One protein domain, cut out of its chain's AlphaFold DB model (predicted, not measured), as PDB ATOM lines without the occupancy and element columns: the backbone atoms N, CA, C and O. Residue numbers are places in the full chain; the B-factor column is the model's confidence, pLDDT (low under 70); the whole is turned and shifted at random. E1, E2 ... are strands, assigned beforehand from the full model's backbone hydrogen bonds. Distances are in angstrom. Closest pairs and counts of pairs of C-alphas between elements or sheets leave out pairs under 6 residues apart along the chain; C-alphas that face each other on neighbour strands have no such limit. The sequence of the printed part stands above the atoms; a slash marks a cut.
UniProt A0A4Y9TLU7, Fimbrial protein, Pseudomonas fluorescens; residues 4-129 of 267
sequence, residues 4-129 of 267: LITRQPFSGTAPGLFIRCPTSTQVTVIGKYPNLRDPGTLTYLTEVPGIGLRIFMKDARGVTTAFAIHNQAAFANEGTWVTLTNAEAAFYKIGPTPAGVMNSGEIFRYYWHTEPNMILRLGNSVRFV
ATOM      1  N   LEU A   4       2.078  40.075 -36.076       89.50
ATOM      2  CA  LEU A   4       2.834  38.891 -36.477       89.50
ATOM      3  C   LEU A   4       4.216  39.331 -36.984       89.50
ATOM      4  O   LEU A   4       4.308  40.174 -37.869       89.50
ATOM      5  N   ILE A   5       5.277  38.769 -36.410       89.44
ATOM      6  CA  ILE A   5       6.659  38.960 -36.866       89.44
ATOM      7  C   ILE A   5       6.926  38.007 -38.024       89.44
ATOM      8  O   ILE A   5       7.349  38.416 -39.099       89.44
ATOM      9  N   THR A   6       6.682  36.719 -37.792       90.69
ATOM     10  CA  THR A   6       6.856  35.671 -38.793       90.69
ATOM     11  C   THR A   6       6.053  34.438 -38.401       90.69
ATOM     12  O   THR A   6       5.775  34.211 -37.218       90.69
ATOM     13  N   ARG A   7       5.690  33.639 -39.401       93.38
ATOM     14  CA  ARG A   7       5.073  32.325 -39.240       93.38
ATOM     15  C   ARG A   7       5.866  31.328 -40.066       93.38
ATOM     16  O   ARG A   7       6.072  31.560 -41.252       93.38
ATOM     17  N   GLN A   8       6.346  30.269 -39.427       91.44
ATOM     18  CA  GLN A   8       7.252  29.302 -40.035       91.44
ATOM     19  C   GLN A   8       6.752  27.875 -39.798       91.44
ATOM     20  O   GLN A   8       6.383  27.548 -38.665       91.44
ATOM     21  N   PRO A   9       6.741  27.020 -40.833       92.31
ATOM     22  CA  PRO A   9       6.431  25.611 -40.667       92.31
ATOM     23  C   PRO A   9       7.567  24.880 -39.953       92.31
ATOM     24  O   PRO A   9       8.746  25.172 -40.156       92.31
ATOM     25  N   PHE A  10       7.210  23.896 -39.134       91.12
ATOM     26  CA  PHE A  10       8.170  22.899 -38.677       91.12
ATOM     27  C   PHE A  10       8.510  21.957 -39.833       91.12
ATOM     28  O   PHE A  10       7.649  21.601 -40.639       91.12
ATOM     29  N   SER A  11       9.770  21.537 -39.911       84.88
ATOM     30  CA  SER A  11      10.189  20.493 -40.841       84.88
ATOM     31  C   SER A  11       9.662  19.130 -40.386       84.88
ATOM     32  O   SER A  11       9.774  18.793 -39.207       84.88
ATOM     33  N   GLY A  12       9.176  18.328 -41.332       82.00
ATOM     34  CA  GLY A  12       8.648  16.988 -41.078       82.00
ATOM     35  C   GLY A  12       7.124  16.929 -41.150       82.00
ATOM     36  O   GLY A  12       6.423  17.904 -40.889       82.00
ATOM     37  N   THR A  13       6.615  15.763 -41.533       80.94
ATOM     38  CA  THR A  13       5.181  15.488 -41.642       80.94
ATOM     39  C   THR A  13       4.873  14.163 -40.973       80.94
ATOM     40  O   THR A  13       5.608  13.194 -41.157       80.94
ATOM     41  N   ALA A  14       3.772  14.113 -40.235       84.56
ATOM     42  CA  ALA A  14       3.221  12.876 -39.704       84.56
ATOM     43  C   ALA A  14       2.086  12.368 -40.615       84.56
ATOM     44  O   ALA A  14       1.404  13.176 -41.258       84.56
ATOM     45  N   PRO A  15       1.871  11.043 -40.701       85.69
ATOM     46  CA  PRO A  15       0.790  10.482 -41.501       85.69
ATOM     47  C   PRO A  15      -0.581  10.920 -40.966       85.69
ATOM     48  O   PRO A  15      -0.828  10.944 -39.757       85.69
ATOM     49  N   GLY A  16      -1.488  11.250 -41.886       89.00
ATOM     50  CA  GLY A  16      -2.883  11.547 -41.573       89.00
ATOM     51  C   GLY A  16      -3.673  10.260 -41.377       89.00
ATOM     52  O   GLY A  16      -3.873   9.513 -42.329       89.00
ATOM     53  N   LEU A  17      -4.114  10.001 -40.149       89.75
ATOM     54  CA  LEU A  17      -4.829   8.789 -39.763       89.75
ATOM     55  C   LEU A  17      -6.104   9.138 -38.994       89.75
ATOM     56  O   LEU A  17      -6.175  10.155 -38.297       89.75
ATOM     57  N   PHE A  18      -7.084   8.242 -39.098       91.38
ATOM     58  CA  PHE A  18      -8.296   8.237 -38.287       91.38
ATOM     59  C   PHE A  18      -8.191   7.084 -37.288       91.38
ATOM     60  O   PHE A  18      -8.048   5.928 -37.679       91.38
ATOM     61  N   ILE A  19      -8.231   7.408 -36.003       87.25
ATOM     62  CA  ILE A  19      -8.044   6.468 -34.901       87.25
ATOM     63  C   ILE A  19      -9.383   6.297 -34.197       87.25
ATOM     64  O   ILE A  19     -10.023   7.279 -33.827       87.25
ATOM     65  N   ARG A  20      -9.811   5.052 -33.985       89.88
ATOM     66  CA  ARG A  20     -11.003   4.757 -33.188       89.88
ATOM     67  C   ARG A  20     -10.594   4.453 -31.750       89.88
ATOM     68  O   ARG A  20      -9.962   3.431 -31.497       89.88
ATOM     69  N   CYS A  21     -10.995   5.314 -30.824       87.81
ATOM     70  CA  CYS A  21     -10.830   5.122 -29.388       87.81
ATOM     71  C   CYS A  21     -12.126   4.537 -28.815       87.81
ATOM     72  O   CYS A  21     -13.124   5.257 -28.749       87.81
ATOM     73  N   PRO A  22     -12.155   3.248 -28.436       88.75
ATOM     74  CA  PRO A  22     -13.358   2.616 -27.893       88.75
ATOM     75  C   PRO A  22     -13.674   3.065 -26.462       88.75
ATOM     76  O   PRO A  22     -14.763   2.793 -25.980       88.75
ATOM     77  N   THR A  23     -12.730   3.721 -25.789       90.38
ATOM     78  CA  THR A  23     -12.871   4.255 -24.434       90.38
ATOM     79  C   THR A  23     -12.261   5.650 -24.353       90.38
ATOM     80  O   THR A  23     -11.470   6.063 -25.212       90.38
ATOM     81  N   SER A  24     -12.619   6.379 -23.294       89.81
ATOM     82  CA  SER A  24     -11.997   7.663 -22.975       89.81
ATOM     83  C   SER A  24     -10.479   7.513 -22.841       89.81
ATOM     84  O   SER A  24      -9.992   6.647 -22.114       89.81
ATOM     85  N   THR A  25      -9.729   8.341 -23.567       88.69
ATOM     86  CA  THR A  25      -8.267   8.263 -23.659       88.69
ATOM     87  C   THR A  25      -7.644   9.507 -23.043       88.69
ATOM     88  O   THR A  25      -8.012  10.632 -23.385       88.69
ATOM     89  N   GLN A  26      -6.678   9.329 -22.142       89.81
ATOM     90  CA  GLN A  26      -5.944  10.460 -21.586       89.81
ATOM     91  C   GLN A  26      -5.033  11.078 -22.648       89.81
ATOM     92  O   GLN A  26      -4.251  10.394 -23.315       89.81
ATOM     93  N   VAL A  27      -5.115  12.398 -22.755       90.12
ATOM     94  CA  VAL A  27      -4.302  13.216 -23.638       90.12
ATOM     95  C   VAL A  27      -3.515  14.202 -22.791       90.12
ATOM     96  O   VAL A  27      -4.090  14.954 -22.002       90.12
ATOM     97  N   THR A  28      -2.202  14.228 -22.990       92.50
ATOM     98  CA  THR A  28      -1.298  15.082 -22.215       92.50
ATOM     99  C   THR A  28      -0.474  15.951 -23.149       92.50
ATOM    100  O   THR A  28       0.114  15.469 -24.116       92.50
ATOM    101  N   VAL A  29      -0.413  17.244 -22.845       92.62
ATOM    102  CA  VAL A  29       0.537  18.178 -23.444       92.62
ATOM    103  C   VAL A  29       1.618  18.469 -22.420       92.62
ATOM    104  O   VAL A  29       1.315  18.866 -21.294       92.62
ATOM    105  N   ILE A  30       2.872  18.328 -22.839       93.19
ATOM    106  CA  ILE A  30       4.021  18.865 -22.114       93.19
ATOM    107  C   ILE A  30       4.569  20.020 -22.943       93.19
ATOM    108  O   ILE A  30       5.005  19.826 -24.077       93.19
ATOM    109  N   GLY A  31       4.498  21.229 -22.398       92.56
ATOM    110  CA  GLY A  31       4.921  22.452 -23.068       92.56
ATOM    111  C   GLY A  31       6.089  23.105 -22.345       92.56
ATOM    112  O   GLY A  31       6.155  23.078 -21.118       92.56
ATOM    113  N   LYS A  32       7.004  23.722 -23.097       91.88
ATOM    114  CA  LYS A  32       8.150  24.449 -22.522       91.88
ATOM    115  C   LYS A  32       7.725  25.692 -21.730       91.88
ATOM    116  O   LYS A  32       8.431  26.095 -20.811       91.88
ATOM    117  N   TYR A  33       6.598  26.307 -22.090       90.38
ATOM    118  CA  TYR A  33       6.174  27.594 -21.543       90.38
ATOM    119  C   TYR A  33       5.089  27.441 -20.474       90.38
ATOM    120  O   TYR A  33       4.236  26.555 -20.578       90.38
ATOM    121  N   PRO A  34       5.074  28.305 -19.444       88.81
ATOM    122  CA  PRO A  34       3.983  28.329 -18.478       88.81
ATOM    123  C   PRO A  34       2.678  28.786 -19.146       88.81
ATOM    124  O   PRO A  34       2.682  29.373 -20.230       88.81
ATOM    125  N   ASN A  35       1.537  28.581 -18.479       92.62
ATOM    126  CA  ASN A  35       0.244  29.107 -18.940       92.62
ATOM    127  C   ASN A  35       0.110  30.619 -18.675       92.62
ATOM    128  O   ASN A  35      -0.855  31.073 -18.065       92.62
ATOM    129  N   LEU A  36       1.099  31.393 -19.115       92.94
ATOM    130  CA  LEU A  36       1.103  32.847 -19.063       92.94
ATOM    131  C   LEU A  36       0.939  33.370 -20.482       92.94
ATOM    132  O   LEU A  36       1.706  33.008 -21.379       92.94
ATOM    133  N   ARG A  37      -0.089  34.196 -20.683       92.69
ATOM    134  CA  ARG A  37      -0.458  34.707 -21.999       92.69
ATOM    135  C   ARG A  37      -0.506  36.218 -21.997       92.69
ATOM    136  O   ARG A  37      -0.932  36.828 -21.020       92.69
ATOM    137  N   ASP A  38      -0.114  36.792 -23.121       90.69
ATOM    138  CA  ASP A  38      -0.338  38.203 -23.389       90.69
ATOM    139  C   ASP A  38      -1.851  38.468 -23.540       90.69
ATOM    140  O   ASP A  38      -2.498  37.802 -24.356       90.69
ATOM    141  N   PRO A  39      -2.443  39.414 -22.789       87.56
ATOM    142  CA  PRO A  39      -3.884  39.659 -22.821       87.56
ATOM    143  C   PRO A  39      -4.375  40.208 -24.168       87.56
ATOM    144  O   PRO A  39      -5.532  39.996 -24.517       87.56
ATOM    145  N   GLY A  40      -3.513  40.881 -24.940       85.38
ATOM    146  CA  GLY A  40      -3.882  41.452 -26.238       85.38
ATOM    147  C   GLY A  40      -3.922  40.428 -27.376       85.38
ATOM    148  O   GLY A  40      -4.775  40.511 -28.256       85.38
ATOM    149  N   THR A  41      -3.010  39.456 -27.376       85.94
ATOM    150  CA  THR A  41      -2.836  38.491 -28.482       85.94
ATOM    151  C   THR A  41      -3.178  37.049 -28.127       85.94
ATOM    152  O   THR A  41      -3.272  36.202 -29.020       85.94
ATOM    153  N   LEU A  42      -3.331  36.747 -26.834       89.38
ATOM    154  CA  LEU A  42      -3.489  35.398 -26.284       89.38
ATOM    155  C   LEU A  42      -2.334  34.445 -26.646       89.38
ATOM    156  O   LEU A  42      -2.497  33.222 -26.619       89.38
ATOM    157  N   THR A  43      -1.173  34.998 -26.996       92.94
ATOM    158  CA  THR A  43       0.057  34.244 -27.264       92.94
ATOM    159  C   THR A  43       0.767  33.923 -25.957       92.94
ATOM    160  O   THR A  43       0.642  34.662 -24.982       92.94
ATOM    161  N   TYR A  44       1.502  32.814 -25.916       94.00
ATOM    162  CA  TYR A  44       2.262  32.439 -24.727       94.00
ATOM    163  C   TYR A  44       3.540  33.262 -24.632       94.00
ATOM    164  O   TYR A  44       4.224  33.463 -25.639       94.00
ATOM    165  N   LEU A  45       3.863  33.710 -23.420       92.69
ATOM    166  CA  LEU A  45       5.112  34.418 -23.157       92.69
ATOM    167  C   LEU A  45       6.301  33.476 -23.366       92.69
ATOM    168  O   LEU A  45       6.284  32.332 -22.907       92.69
ATOM    169  N   THR A  46       7.329  33.966 -24.056       91.94
ATOM    170  CA  THR A  46       8.580  33.228 -24.280       91.94
ATOM    171  C   THR A  46       9.685  33.707 -23.340       91.94
ATOM    172  O   THR A  46       9.510  34.677 -22.604       91.94
ATOM    173  N   GLU A  47      10.847  33.052 -23.373       90.62
ATOM    174  CA  GLU A  47      12.041  33.522 -22.665       90.62
ATOM    175  C   GLU A  47      12.613  34.833 -23.231       90.62
ATOM    176  O   GLU A  47      13.464  35.444 -22.592       90.62
ATOM    177  N   VAL A  48      12.157  35.275 -24.411       91.44
ATOM    178  CA  VAL A  48      12.537  36.562 -25.000       91.44
ATOM    179  C   VAL A  48      11.468  37.602 -24.647       91.44
ATOM    180  O   VAL A  48      10.340  37.513 -25.148       91.44
ATOM    181  N   PRO A  49      11.788  38.613 -23.816       89.19
ATOM    182  CA  PRO A  49      10.841  39.662 -23.466       89.19
ATOM    183  C   PRO A  49      10.264  40.344 -24.711       89.19
ATOM    184  O   PRO A  49      10.976  40.678 -25.657       89.19
ATOM    185  N   GLY A  50       8.946  40.537 -24.723       89.56
ATOM    186  CA  GLY A  50       8.246  41.163 -25.843       89.56
ATOM    187  C   GLY A  50       7.989  40.258 -27.055       89.56
ATOM    188  O   GLY A  50       7.391  40.739 -28.022       89.56
ATOM    189  N   ILE A  51       8.359  38.971 -26.997       92.38
ATOM    190  CA  ILE A  51       7.999  37.951 -27.992       92.38
ATOM    191  C   ILE A  51       6.963  36.979 -27.429       92.38
ATOM    192  O   ILE A  51       7.186  36.317 -26.411       92.38
ATOM    193  N   GLY A  52       5.847  36.866 -28.146       93.50
ATOM    194  CA  GLY A  52       4.803  35.878 -27.910       93.50
ATOM    195  C   GLY A  52       4.857  34.753 -28.937       93.50
ATOM    196  O   GLY A  52       5.134  34.998 -30.113       93.50
ATOM    197  N   LEU A  53       4.564  33.526 -28.510       94.31
ATOM    198  CA  LEU A  53       4.521  32.343 -29.368       94.31
ATOM    199  C   LEU A  53       3.117  31.743 -29.412       94.31
ATOM    200  O   LEU A  53       2.429  31.600 -28.397       94.31
ATOM    201  N   ARG A  54       2.717  31.315 -30.607       94.12
ATOM    202  CA  ARG A  54       1.564  30.445 -30.819       94.12
ATOM    203  C   ARG A  54       1.949  29.352 -31.800       94.12
ATOM    204  O   ARG A  54       2.627  29.637 -32.784       94.12
ATOM    205  N   ILE A  55       1.505  28.126 -31.552       94.19
ATOM    206  CA  ILE A  55       1.650  27.051 -32.531       94.19
ATOM    207  C   ILE A  55       0.294  26.701 -33.120       94.19
ATOM    208  O   ILE A  55      -0.726  26.681 -32.425       94.19
ATOM    209  N   PHE A  56       0.310  26.439 -34.414       94.56
ATOM    210  CA  PHE A  56      -0.829  25.979 -35.178       94.56
ATOM    211  C   PHE A  56      -0.516  24.589 -35.695       94.56
ATOM    212  O   PHE A  56       0.613  24.337 -36.104       94.56
ATOM    213  N   MET A  57      -1.486  23.687 -35.673       92.81
ATOM    214  CA  MET A  57      -1.304  22.332 -36.185       92.81
ATOM    215  C   MET A  57      -2.442  21.983 -37.117       92.81
ATOM    216  O   MET A  57      -3.585  22.356 -36.851       92.81
ATOM    217  N   LYS A  58      -2.116  21.259 -38.185       94.19
ATOM    218  CA  LYS A  58      -3.088  20.723 -39.134       94.19
ATOM    219  C   LYS A  58      -3.394  19.275 -38.796       94.19
ATOM    220  O   LYS A  58      -2.475  18.469 -38.654       94.19
ATOM    221  N   ASP A  59      -4.667  18.927 -38.708       92.75
ATOM    222  CA  ASP A  59      -5.098  17.543 -38.520       92.75
ATOM    223  C   ASP A  59      -5.241  16.775 -39.849       92.75
ATOM    224  O   ASP A  59      -5.097  17.338 -40.937       92.75
ATOM    225  N   ALA A  60      -5.534  15.474 -39.775       92.81
ATOM    226  CA  ALA A  60      -5.721  14.604 -40.939       92.81
ATOM    227  C   ALA A  60      -6.899  15.006 -41.856       92.81
ATOM    228  O   ALA A  60      -6.946  14.582 -43.008       92.81
ATOM    229  N   ARG A  61      -7.833  15.844 -41.380       93.81
ATOM    230  CA  ARG A  61      -8.930  16.414 -42.190       93.81
ATOM    231  C   ARG A  61      -8.488  17.668 -42.941       93.81
ATOM    232  O   ARG A  61      -9.235  18.210 -43.748       93.81
ATOM    233  N   GLY A  62      -7.285  18.145 -42.653       92.06
ATOM    234  CA  GLY A  62      -6.719  19.358 -43.203       92.06
ATOM    235  C   GLY A  62      -7.112  20.632 -42.461       92.06
ATOM    236  O   GLY A  62      -6.844  21.718 -42.974       92.06
ATOM    237  N   VAL A  63      -7.702  20.519 -41.268       94.19
ATOM    238  CA  VAL A  63      -8.109  21.666 -40.452       94.19
ATOM    239  C   VAL A  63      -6.930  22.131 -39.606       94.19
ATOM    240  O   VAL A  63      -6.334  21.333 -38.884       94.19
ATOM    241  N   THR A  64      -6.620  23.426 -39.664       94.38
ATOM    242  CA  THR A  64      -5.542  24.036 -38.877       94.38
ATOM    243  C   THR A  64      -6.101  24.808 -37.689       94.38
ATOM    244  O   THR A  64      -6.865  25.756 -37.868       94.38
ATOM    245  N   THR A  65      -5.684  24.458 -36.473       93.12
ATOM    246  CA  THR A  65      -6.113  25.136 -35.238       93.12
ATOM    247  C   THR A  65      -4.929  25.504 -34.354       93.12
ATOM    248  O   THR A  65      -3.830  24.971 -34.500       93.12
ATOM    249  N   ALA A  66      -5.131  26.472 -33.457       91.38
ATOM    250  CA  ALA A  66      -4.124  26.842 -32.470       91.38
ATOM    251  C   ALA A  66      -4.113  25.838 -31.316       91.38
ATOM    252  O   ALA A  66      -5.171  25.485 -30.795       91.38
ATOM    253  N   PHE A  67      -2.920  25.454 -30.874       90.06
ATOM    254  CA  PHE A  67      -2.736  24.526 -29.766       90.06
ATOM    255  C   PHE A  67      -2.092  25.207 -28.565       90.06
ATOM    256  O   PHE A  67      -1.314  26.157 -28.681       90.06
ATOM    257  N   ALA A  68      -2.437  24.698 -27.389       87.75
ATOM    258  CA  ALA A  68      -1.813  25.099 -26.145       87.75
ATOM    259  C   ALA A  68      -0.393  24.528 -26.040       87.75
ATOM    260  O   ALA A  68      -0.160  23.376 -26.391       87.75
ATOM    261  N   ILE A  69       0.541  25.337 -25.531       90.50
ATOM    262  CA  ILE A  69       1.970  24.989 -25.374       90.50
ATOM    263  C   ILE A  69       2.451  25.097 -23.932       90.50
ATOM    264  O   ILE A  69       3.600  25.441 -23.665       90.50
ATOM    265  N   HIS A  70       1.546  24.789 -23.012       92.44
ATOM    266  CA  HIS A  70       1.812  24.667 -21.587       92.44
ATOM    267  C   HIS A  70       1.380  23.284 -21.116       92.44
ATOM    268  O   HIS A  70       0.593  22.615 -21.789       92.44
ATOM    269  N   ASN A  71       1.883  22.873 -19.955       93.69
ATOM    270  CA  ASN A  71       1.522  21.596 -19.357       93.69
ATOM    271  C   ASN A  71       0.020  21.539 -19.061       93.69
ATOM    272  O   ASN A  71      -0.506  22.389 -18.345       93.69
ATOM    273  N   GLN A  72      -0.649  20.527 -19.604       93.00
ATOM    274  CA  GLN A  72      -2.057  20.238 -19.340       93.00
ATOM    275  C   GLN A  72      -2.351  18.766 -19.638       93.00
ATOM    276  O   GLN A  72      -1.699  18.148 -20.481       93.00
ATOM    277  N   ALA A  73      -3.368  18.221 -18.982       91.81
ATOM    278  CA  ALA A  73      -3.900  16.901 -19.277       91.81
ATOM    279  C   ALA A  73      -5.426  16.963 -19.311       91.81
ATOM    280  O   ALA A  73      -6.043  17.707 -18.548       91.81
ATOM    281  N   ALA A  74      -6.022  16.188 -20.207       90.69
ATOM    282  CA  ALA A  74      -7.462  16.059 -20.347       90.69
ATOM    283  C   ALA A  74      -7.822  14.632 -20.766       90.69
ATOM    284  O   ALA A  74      -6.965  13.859 -21.198       90.69
ATOM    285  N   PHE A  75      -9.102  14.296 -20.662       90.19
ATOM    286  CA  PHE A  75      -9.646  13.058 -21.201       90.19
ATOM    287  C   PHE A  75     -10.378  13.355 -22.505       90.19
ATOM    288  O   PHE A  75     -11.304  14.164 -22.545       90.19
ATOM    289  N   ALA A  76      -9.927  12.720 -23.581       86.75
ATOM    290  CA  ALA A  76     -10.614  12.704 -24.859       86.75
ATOM    291  C   ALA A  76     -11.712  11.634 -24.810       86.75
ATOM    292  O   ALA A  76     -11.429  10.486 -24.475       86.75
ATOM    293  N   ASN A  77     -12.951  12.004 -25.138       90.50
ATOM    294  CA  ASN A  77     -14.086  11.075 -25.177       90.50
ATOM    295  C   ASN A  77     -13.844   9.900 -26.140       90.50
ATOM    296  O   ASN A  77     -13.058  10.000 -27.082       90.50
ATOM    297  N   GLU A  78     -14.570   8.802 -25.941       91.25
ATOM    298  CA  GLU A  78     -14.626   7.716 -26.924       91.25
ATOM    299  C   GLU A  78     -15.133   8.221 -28.287       91.25
ATOM    300  O   GLU A  78     -15.923   9.163 -28.372       91.25
ATOM    301  N   GLY A  79     -14.656   7.613 -29.372       91.56
ATOM    302  CA  GLY A  79     -15.046   7.992 -30.728       91.56
ATOM    303  C   GLY A  79     -13.916   7.921 -31.748       91.56
ATOM    304  O   GLY A  79     -12.867   7.320 -31.518       91.56
ATOM    305  N   THR A  80     -14.159   8.523 -32.914       90.31
ATOM    306  CA  THR A  80     -13.153   8.635 -33.978       90.31
ATOM    307  C   THR A  80     -12.406   9.948 -33.846       90.31
ATOM    308  O   THR A  80     -13.005  11.022 -33.846       90.31
ATOM    309  N   TRP A  81     -11.091   9.847 -33.794       88.06
ATOM    310  CA  TRP A  81     -10.170  10.954 -33.660       88.06
ATOM    311  C   TRP A  81      -9.189  10.996 -34.820       88.06
ATOM    312  O   TRP A  81      -9.052  10.037 -35.574       88.06
ATOM    313  N   VAL A  82      -8.513  12.129 -34.978       90.06
ATOM    314  CA  VAL A  82      -7.628  12.392 -36.114       90.06
ATOM    315  C   VAL A  82      -6.236  12.752 -35.636       90.06
ATOM    316  O   VAL A  82      -6.079  13.470 -34.648       90.06
ATOM    317  N   THR A  83      -5.220  12.259 -36.343       89.12
ATOM    318  CA  THR A  83      -3.832  12.615 -36.048       89.12
ATOM    319  C   THR A  83      -3.506  14.028 -36.514       89.12
ATOM    320  O   THR A  83      -4.161  14.603 -37.388       89.12
ATOM    321  N   LEU A  84      -2.457  14.583 -35.917       90.50
ATOM    322  CA  LEU A  84      -1.837  15.830 -36.340       90.50
ATOM    323  C   LEU A  84      -0.795  15.505 -37.411       90.50
ATOM    324  O   LEU A  84      -0.052  14.539 -37.269       90.50
ATOM    325  N   THR A  85      -0.761  16.290 -38.485       91.56
ATOM    326  CA  THR A  85       0.036  16.001 -39.690       91.56
ATOM    327  C   THR A  85       1.175  16.988 -39.894       91.56
ATOM    328  O   THR A  85       2.257  16.597 -40.327       91.56
ATOM    329  N   ASN A  86       0.956  18.264 -39.570       91.88
ATOM    330  CA  ASN A  86       1.977  19.302 -39.629       91.88
ATOM    331  C   ASN A  86       1.769  20.348 -38.526       91.88
ATOM    332  O   ASN A  86       0.709  20.404 -37.894       91.88
ATOM    333  N   ALA A  87       2.790  21.174 -38.310       93.69
ATOM    334  CA  ALA A  87       2.742  22.267 -37.357       93.69
ATOM    335  C   ALA A  87       3.465  23.507 -37.888       93.69
ATOM    336  O   ALA A  87       4.406  23.416 -38.675       93.69
ATOM    337  N   GLU A  88       3.065  24.669 -37.385       94.50
ATOM    338  CA  GLU A  88       3.666  25.966 -37.671       94.50
ATOM    339  C   GLU A  88       3.811  26.766 -36.375       94.50
ATOM    340  O   GLU A  88       2.915  26.769 -35.530       94.50
ATOM    341  N   ALA A  89       4.926  27.476 -36.227       94.12
ATOM    342  CA  ALA A  89       5.147  28.450 -35.165       94.12
ATOM    343  C   ALA A  89       4.885  29.863 -35.692       94.12
ATOM    344  O   ALA A  89       5.409  30.249 -36.734       94.12
ATOM    345  N   ALA A  90       4.108  30.647 -34.954       94.31
ATOM    346  CA  ALA A  90       3.861  32.057 -35.214       94.31
ATOM    347  C   ALA A  90       4.389  32.900 -34.050       94.31
ATOM    348  O   ALA A  90       3.984  32.709 -32.900       94.31
ATOM    349  N   PHE A  91       5.277  33.841 -34.367       93.25
ATOM    350  CA  PHE A  91       5.885  34.757 -33.407       93.25
ATOM    351  C   PHE A  91       5.241  36.132 -33.503       93.25
ATOM    352  O   PHE A  91       5.093  36.675 -34.597       93.25
ATOM    353  N   TYR A  92       4.896  36.716 -32.363       92.25
ATOM    354  CA  TYR A  92       4.206  37.997 -32.273       92.25
ATOM    355  C   TYR A  92       5.014  38.995 -31.452       92.25
ATOM    356  O   TYR A  92       5.609  38.642 -30.434       92.25
ATOM    357  N   LYS A  93       4.990  40.265 -31.869       90.62
ATOM    358  CA  LYS A  93       5.546  41.373 -31.087       90.62
ATOM    359  C   LYS A  93       4.525  41.813 -30.040       90.62
ATOM    360  O   LYS A  93       3.583  42.537 -30.367       90.62
ATOM    361  N   ILE A  94       4.730  41.408 -28.793       90.62
ATOM    362  CA  ILE A  94       3.847  41.706 -27.651       90.62
ATOM    363  C   ILE A  94       4.429  42.753 -26.690       90.62
ATOM    364  O   ILE A  94       3.732  43.226 -25.806       90.62
ATOM    365  N   GLY A  95       5.687  43.161 -26.881       84.69
ATOM    366  CA  GLY A  95       6.350  44.179 -26.063       84.69
ATOM    367  C   GLY A  95       7.274  45.102 -26.869       84.69
ATOM    368  O   GLY A  95       7.434  44.923 -28.085       84.69
ATOM    369  N   PRO A  96       7.854  46.128 -26.221       72.38
ATOM    370  CA  PRO A  96       8.847  46.992 -26.845       72.38
ATOM    371  C   PRO A  96      10.122  46.201 -27.177       72.38
ATOM    372  O   PRO A  96      10.560  45.364 -26.399       72.38
ATOM    373  N   THR A  97      10.689  46.484 -28.355       65.88
ATOM    374  CA  THR A  97      12.074  46.146 -28.742       65.88
ATOM    375  C   THR A  97      12.496  44.688 -28.478       65.88
ATOM    376  O   THR A  97      13.381  44.454 -27.657       65.88
ATOM    377  N   PRO A  98      11.896  43.690 -29.161       66.56
ATOM    378  CA  PRO A  98      12.212  42.290 -28.913       66.56
ATOM    379  C   PRO A  98      13.595  41.928 -29.472       66.56
ATOM    380  O   PRO A  98      13.734  41.481 -30.609       66.56
ATOM    381  N   ALA A  99      14.626  42.127 -28.661       79.00
ATOM    382  CA  ALA A  99      15.950  41.581 -28.896       79.00
ATOM    383  C   ALA A  99      16.197  40.450 -27.899       79.00
ATOM    384  O   ALA A  99      15.950  40.591 -26.703       79.00
ATOM    385  N   GLY A 100      16.690  39.320 -28.389       86.25
ATOM    386  CA  GLY A 100      17.005  38.185 -27.535       86.25
ATOM    387  C   GLY A 100      17.106  36.885 -28.308       86.25
ATOM    388  O   GLY A 100      16.916  36.837 -29.524       86.25
ATOM    389  N   VAL A 101      17.438  35.821 -27.587       91.19
ATOM    390  CA  VAL A 101      17.609  34.489 -28.157       91.19
ATOM    391  C   VAL A 101      16.636  33.544 -27.478       91.19
ATOM    392  O   VAL A 101      16.652  33.393 -26.260       91.19
ATOM    393  N   MET A 102      15.792  32.912 -28.283       91.38
ATOM    394  CA  MET A 102      14.982  31.782 -27.860       91.38
ATOM    395  C   MET A 102      15.795  30.514 -28.090       91.38
ATOM    396  O   MET A 102      16.267  30.264 -29.201       91.38
ATOM    397  N   ASN A 103      15.980  29.727 -27.038       91.56
ATOM    398  CA  ASN A 103      16.890  28.591 -27.074       91.56
ATOM    399  C   ASN A 103      16.309  27.442 -27.897       91.56
ATOM    400  O   ASN A 103      15.118  27.121 -27.780       91.56
ATOM    401  N   SER A 104      17.179  26.794 -28.678       92.56
ATOM    402  CA  SER A 104      16.889  25.523 -29.341       92.56
ATOM    403  C   SER A 104      16.417  24.464 -28.351       92.56
ATOM    404  O   SER A 104      16.719  24.517 -27.157       92.56
ATOM    405  N   GLY A 105      15.753  23.445 -28.875       91.81
ATOM    406  CA  GLY A 105      15.305  22.299 -28.107       91.81
ATOM    407  C   GLY A 105      13.818  22.066 -28.260       91.81
ATOM    408  O   GLY A 105      13.146  22.611 -29.136       91.81
ATOM    409  N   GLU A 106      13.303  21.196 -27.415       92.62
ATOM    410  CA  GLU A 106      11.908  20.812 -27.464       92.62
ATOM    411  C   GLU A 106      11.011  21.874 -26.838       92.62
ATOM    412  O   GLU A 106      11.295  22.395 -25.761       92.62
ATOM    413  N   ILE A 107       9.924  22.197 -27.534       92.69
ATOM    414  CA  ILE A 107       8.968  23.213 -27.084       92.69
ATOM    415  C   ILE A 107       7.599  22.620 -26.749       92.69
ATOM    416  O   ILE A 107       6.807  23.262 -26.057       92.69
ATOM    417  N   PHE A 108       7.316  21.416 -27.251       93.75
ATOM    418  CA  PHE A 108       6.015  20.775 -27.143       93.75
ATOM    419  C   PHE A 108       6.123  19.260 -27.360       93.75
ATOM    420  O   PHE A 108       6.737  18.811 -28.331       93.75
ATOM    421  N   ARG A 109       5.458  18.484 -26.499       92.88
ATOM    422  CA  ARG A 109       5.111  17.075 -26.719       92.88
ATOM    423  C   ARG A 109       3.622  16.864 -26.532       92.88
ATOM    424  O   ARG A 109       3.015  17.440 -25.629       92.88
ATOM    425  N   TYR A 110       3.081  15.958 -27.328       90.75
ATOM    426  CA  TYR A 110       1.695  15.542 -27.264       90.75
ATOM    427  C   TYR A 110       1.590  14.035 -27.146       90.75
ATOM    428  O   TYR A 110       2.067  13.308 -28.014       90.75
ATOM    429  N   TYR A 111       0.944  13.589 -26.081       89.25
ATOM    430  CA  TYR A 111       0.759  12.189 -25.743       89.25
ATOM    431  C   TYR A 111      -0.693  11.801 -25.918       89.25
ATOM    432  O   TYR A 111      -1.593  12.534 -25.503       89.25
ATOM    433  N   TRP A 112      -0.901  10.621 -26.489       85.06
ATOM    434  CA  TRP A 112      -2.123   9.858 -26.279       85.06
ATOM    435  C   TRP A 112      -1.687   8.644 -25.496       85.06
ATOM    436  O   TRP A 112      -0.905   7.840 -26.003       85.06
ATOM    437  N   HIS A 113      -2.135   8.548 -24.252       79.44
ATOM    438  CA  HIS A 113      -1.624   7.558 -23.316       79.44
ATOM    439  C   HIS A 113      -0.124   7.767 -23.000       79.44
ATOM    440  O   HIS A 113       0.239   8.791 -22.422       79.44
ATOM    441  N   THR A 114       0.748   6.811 -23.337       75.75
ATOM    442  CA  THR A 114       2.129   6.719 -22.822       75.75
ATOM    443  C   THR A 114       3.208   7.173 -23.801       75.75
ATOM    444  O   THR A 114       4.256   7.641 -23.358       75.75
ATOM    445  N   GLU A 115       2.976   7.080 -25.112       79.06
ATOM    446  CA  GLU A 115       3.955   7.483 -26.127       79.06
ATOM    447  C   GLU A 115       3.598   8.837 -26.760       79.06
ATOM    448  O   GLU A 115       2.415   9.157 -26.945       79.06
ATOM    449  N   PRO A 116       4.603   9.679 -27.071       81.62
ATOM    450  CA  PRO A 116       4.350  10.959 -27.705       81.62
ATOM    451  C   PRO A 116       4.028  10.757 -29.189       81.62
ATOM    452  O   PRO A 116       4.884  10.361 -29.975       81.62
ATOM    453  N   ASN A 117       2.815  11.122 -29.595       83.56
ATOM    454  CA  ASN A 117       2.399  11.117 -31.000       83.56
ATOM    455  C   ASN A 117       2.968  12.295 -31.783       83.56
ATOM    456  O   ASN A 117       3.038  12.255 -33.009       83.56
ATOM    457  N   MET A 118       3.342  13.372 -31.089       87.75
ATOM    458  CA  MET A 118       3.965  14.516 -31.731       87.75
ATOM    459  C   MET A 118       4.955  15.205 -30.808       87.75
ATOM    460  O   MET A 118       4.677  15.439 -29.631       87.75
ATOM    461  N   ILE A 119       6.100  15.571 -31.375       91.25
ATOM    462  CA  ILE A 119       7.149  16.329 -30.704       91.25
ATOM    463  C   ILE A 119       7.537  17.485 -31.619       91.25
ATOM    464  O   ILE A 119       7.870  17.263 -32.782       91.25
ATOM    465  N   LEU A 120       7.522  18.710 -31.096       93.00
ATOM    466  CA  LEU A 120       8.007  19.887 -31.813       93.00
ATOM    467  C   LEU A 120       9.295  20.386 -31.175       93.00
ATOM    468  O   LEU A 120       9.381  20.589 -29.958       93.00
ATOM    469  N   ARG A 121      10.300  20.600 -32.024       92.69
ATOM    470  CA  ARG A 121      11.632  21.044 -31.625       92.69
ATOM    471  C   ARG A 121      12.063  22.223 -32.476       92.69
ATOM    472  O   ARG A 121      11.915  22.209 -33.693       92.69
ATOM    473  N   LEU A 122      12.648  23.216 -31.824       91.00
ATOM    474  CA  LEU A 122      13.459  24.222 -32.484       91.00
ATOM    475  C   LEU A 122      14.843  23.616 -32.709       91.00
ATOM    476  O   LEU A 122      15.597  23.428 -31.756       91.00
ATOM    477  N   GLY A 123      15.155  23.274 -33.961       87.81
ATOM    478  CA  GLY A 123      16.445  22.672 -34.318       87.81
ATOM    479  C   GLY A 123      17.638  23.596 -34.060       87.81
ATOM    480  O   GLY A 123      18.722  23.119 -33.758       87.81
ATOM    481  N   ASN A 124      17.416  24.912 -34.113       89.19
ATOM    482  CA  ASN A 124      18.399  25.947 -33.804       89.19
ATOM    483  C   ASN A 124      17.769  27.018 -32.911       89.19
ATOM    484  O   ASN A 124      16.544  27.179 -32.893       89.19
ATOM    485  N   SER A 125      18.607  27.762 -32.188       90.75
ATOM    486  CA  SER A 125      18.149  28.922 -31.427       90.75
ATOM    487  C   SER A 125      17.656  30.012 -32.379       90.75
ATOM    488  O   SER A 125      18.271  30.275 -33.414       90.75
ATOM    489  N   VAL A 126      16.549  30.660 -32.026       89.88
ATOM    490  CA  VAL A 126      15.949  31.735 -32.823       89.88
ATOM    491  C   VAL A 126      16.389  33.070 -32.243       89.88
ATOM    492  O   VAL A 126      16.078  33.392 -31.095       89.88
ATOM    493  N   ARG A 127      17.129  33.852 -33.032       90.25
ATOM    494  CA  ARG A 127      17.593  35.184 -32.635       90.25
ATOM    495  C   ARG A 127      16.627  36.251 -33.135       90.25
ATOM    496  O   ARG A 127      16.470  36.433 -34.339       90.25
ATOM    497  N   PHE A 128      16.039  36.989 -32.205       88.50
ATOM    498  CA  PHE A 128      15.263  38.188 -32.487       88.50
ATOM    499  C   PHE A 128      16.191  39.395 -32.422       88.50
ATOM    500  O   PHE A 128      16.957  39.561 -31.469       88.50
ATOM    501  N   VAL A 129      16.151  40.210 -33.471       83.62
ATOM    502  CA  VAL A 129      16.949  41.428 -33.579       83.62
ATOM    503  C   VAL A 129      16.021  42.623 -33.647       83.62
ATOM    504  O   VAL A 129      15.039  42.628 -34.390       83.62
TER     505      VAL A 129
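This is residues 4 to 129 of the 267 residues of the protein "Fimbrial protein" of Pseudomonas fluorescens (UniProt A0A4Y9TLU7). Two strongly twisted four-stranded sheets, E1 E8 E4 E5 and E6 E3 E10 E11, make a long two-layered body, only partly face to face and shifted along its long axis. The short strand pair E2 and E7 joins the two sheets at one end, where E7 runs on into E8 and E2 leads tightly into E3; at the other end the ribbon of E10 and E11 goes on into the small pair E9 and E12. The printed part has 126 residues, with no named helix and 12 strands, E1 to E12 in order along the chain, and its class is all strand. The sheet orders are E1 - E8 - E4 - E5, E6 - E3 - E10 - E11, E2 - E7 and E9 - E12, each antiparallel throughout. The whole is compact, with a radius of gyration of the C-alphas of 15.4 A, yet its outline is elongated, spanning 50 by 26 by 23 A.

E8, residues 84 to 93, is the longest strand by residues and measures 27.1 A from first to last C-alpha. In its sheet are also E4, residues 51 to 59 and 26.4 A long, E1, residues 4 to 9 and 14.4 A, and E5, residues 64 to 67. E1 begins at C-alpha 4, at (2.834, 38.891, -36.477). In the other four-stranded sheet, E10 has residues 105 to 112 and measures 21.5 A, E11 residues 115 to 122 and 20.3 A, E3 residues 25 to 31 and 19.4 A, and E6 residues 72 to 76 and 12.7 A. E2 is residues 18 to 21, with C-alpha 18 at (-8.296, 8.237, -38.287), and E7 is residues 79 to 82. E9 is residues 100 to 102, and E12 is residues 126 to 128, ending at C-alpha 128, at (15.263, 38.188, -32.487).

E8 and E4 are antiparallel inner strands at 160 degrees, with N 88 and O 56 2.8 A apart, within hydrogen-bond range. The edge strand E1 is antiparallel to E8, with N 8 and O 89 at 2.9 A. The other edge strand, E5, forms a hairpin with E4, with N 57 and O 65 at 2.9 A. Residues 44 to 45 pair antiparallel with residues 52 to 53 of E4. E7 runs on into E8 across a break of 1 residue, at 62 degrees. E7 is antiparallel to E2 at 145 degrees, with N 19 and O 81 at 2.8 A. In the other four-stranded sheet, E3 and E10 are antiparallel at 172 degrees, with N 30 and O 109 at 2.9 A. The edge strand E6 is antiparallel to E3, with N 27 and O 74 at 2.8 A. E10 and E11 form a hairpin, with N 107 and O 120 at 3.0 A, and E11 bends by 58 degrees at residue 118. Between the two sheets, the closest C-alphas of E8 and E11, those of Leu 84 and Met 118, are 7.5 A apart, while E4 and E10 are apart. E9 runs on into E10 across a break of 2 residues, at 34 degrees, and is antiparallel to E12, with N 102 and O 126 at 2.9 A.

The two C-alphas farthest apart, those of Pro 22 and Thr 97, are 50.4 A from each other. The printed part has no cut. The link from E3 to E4, residues 32 to 50, is long; E1 to E2 and E8 to E9 are short links, and the others are tight. The mean pLDDT of the printed part is 89.6, and residues 97 to 98 are under 70.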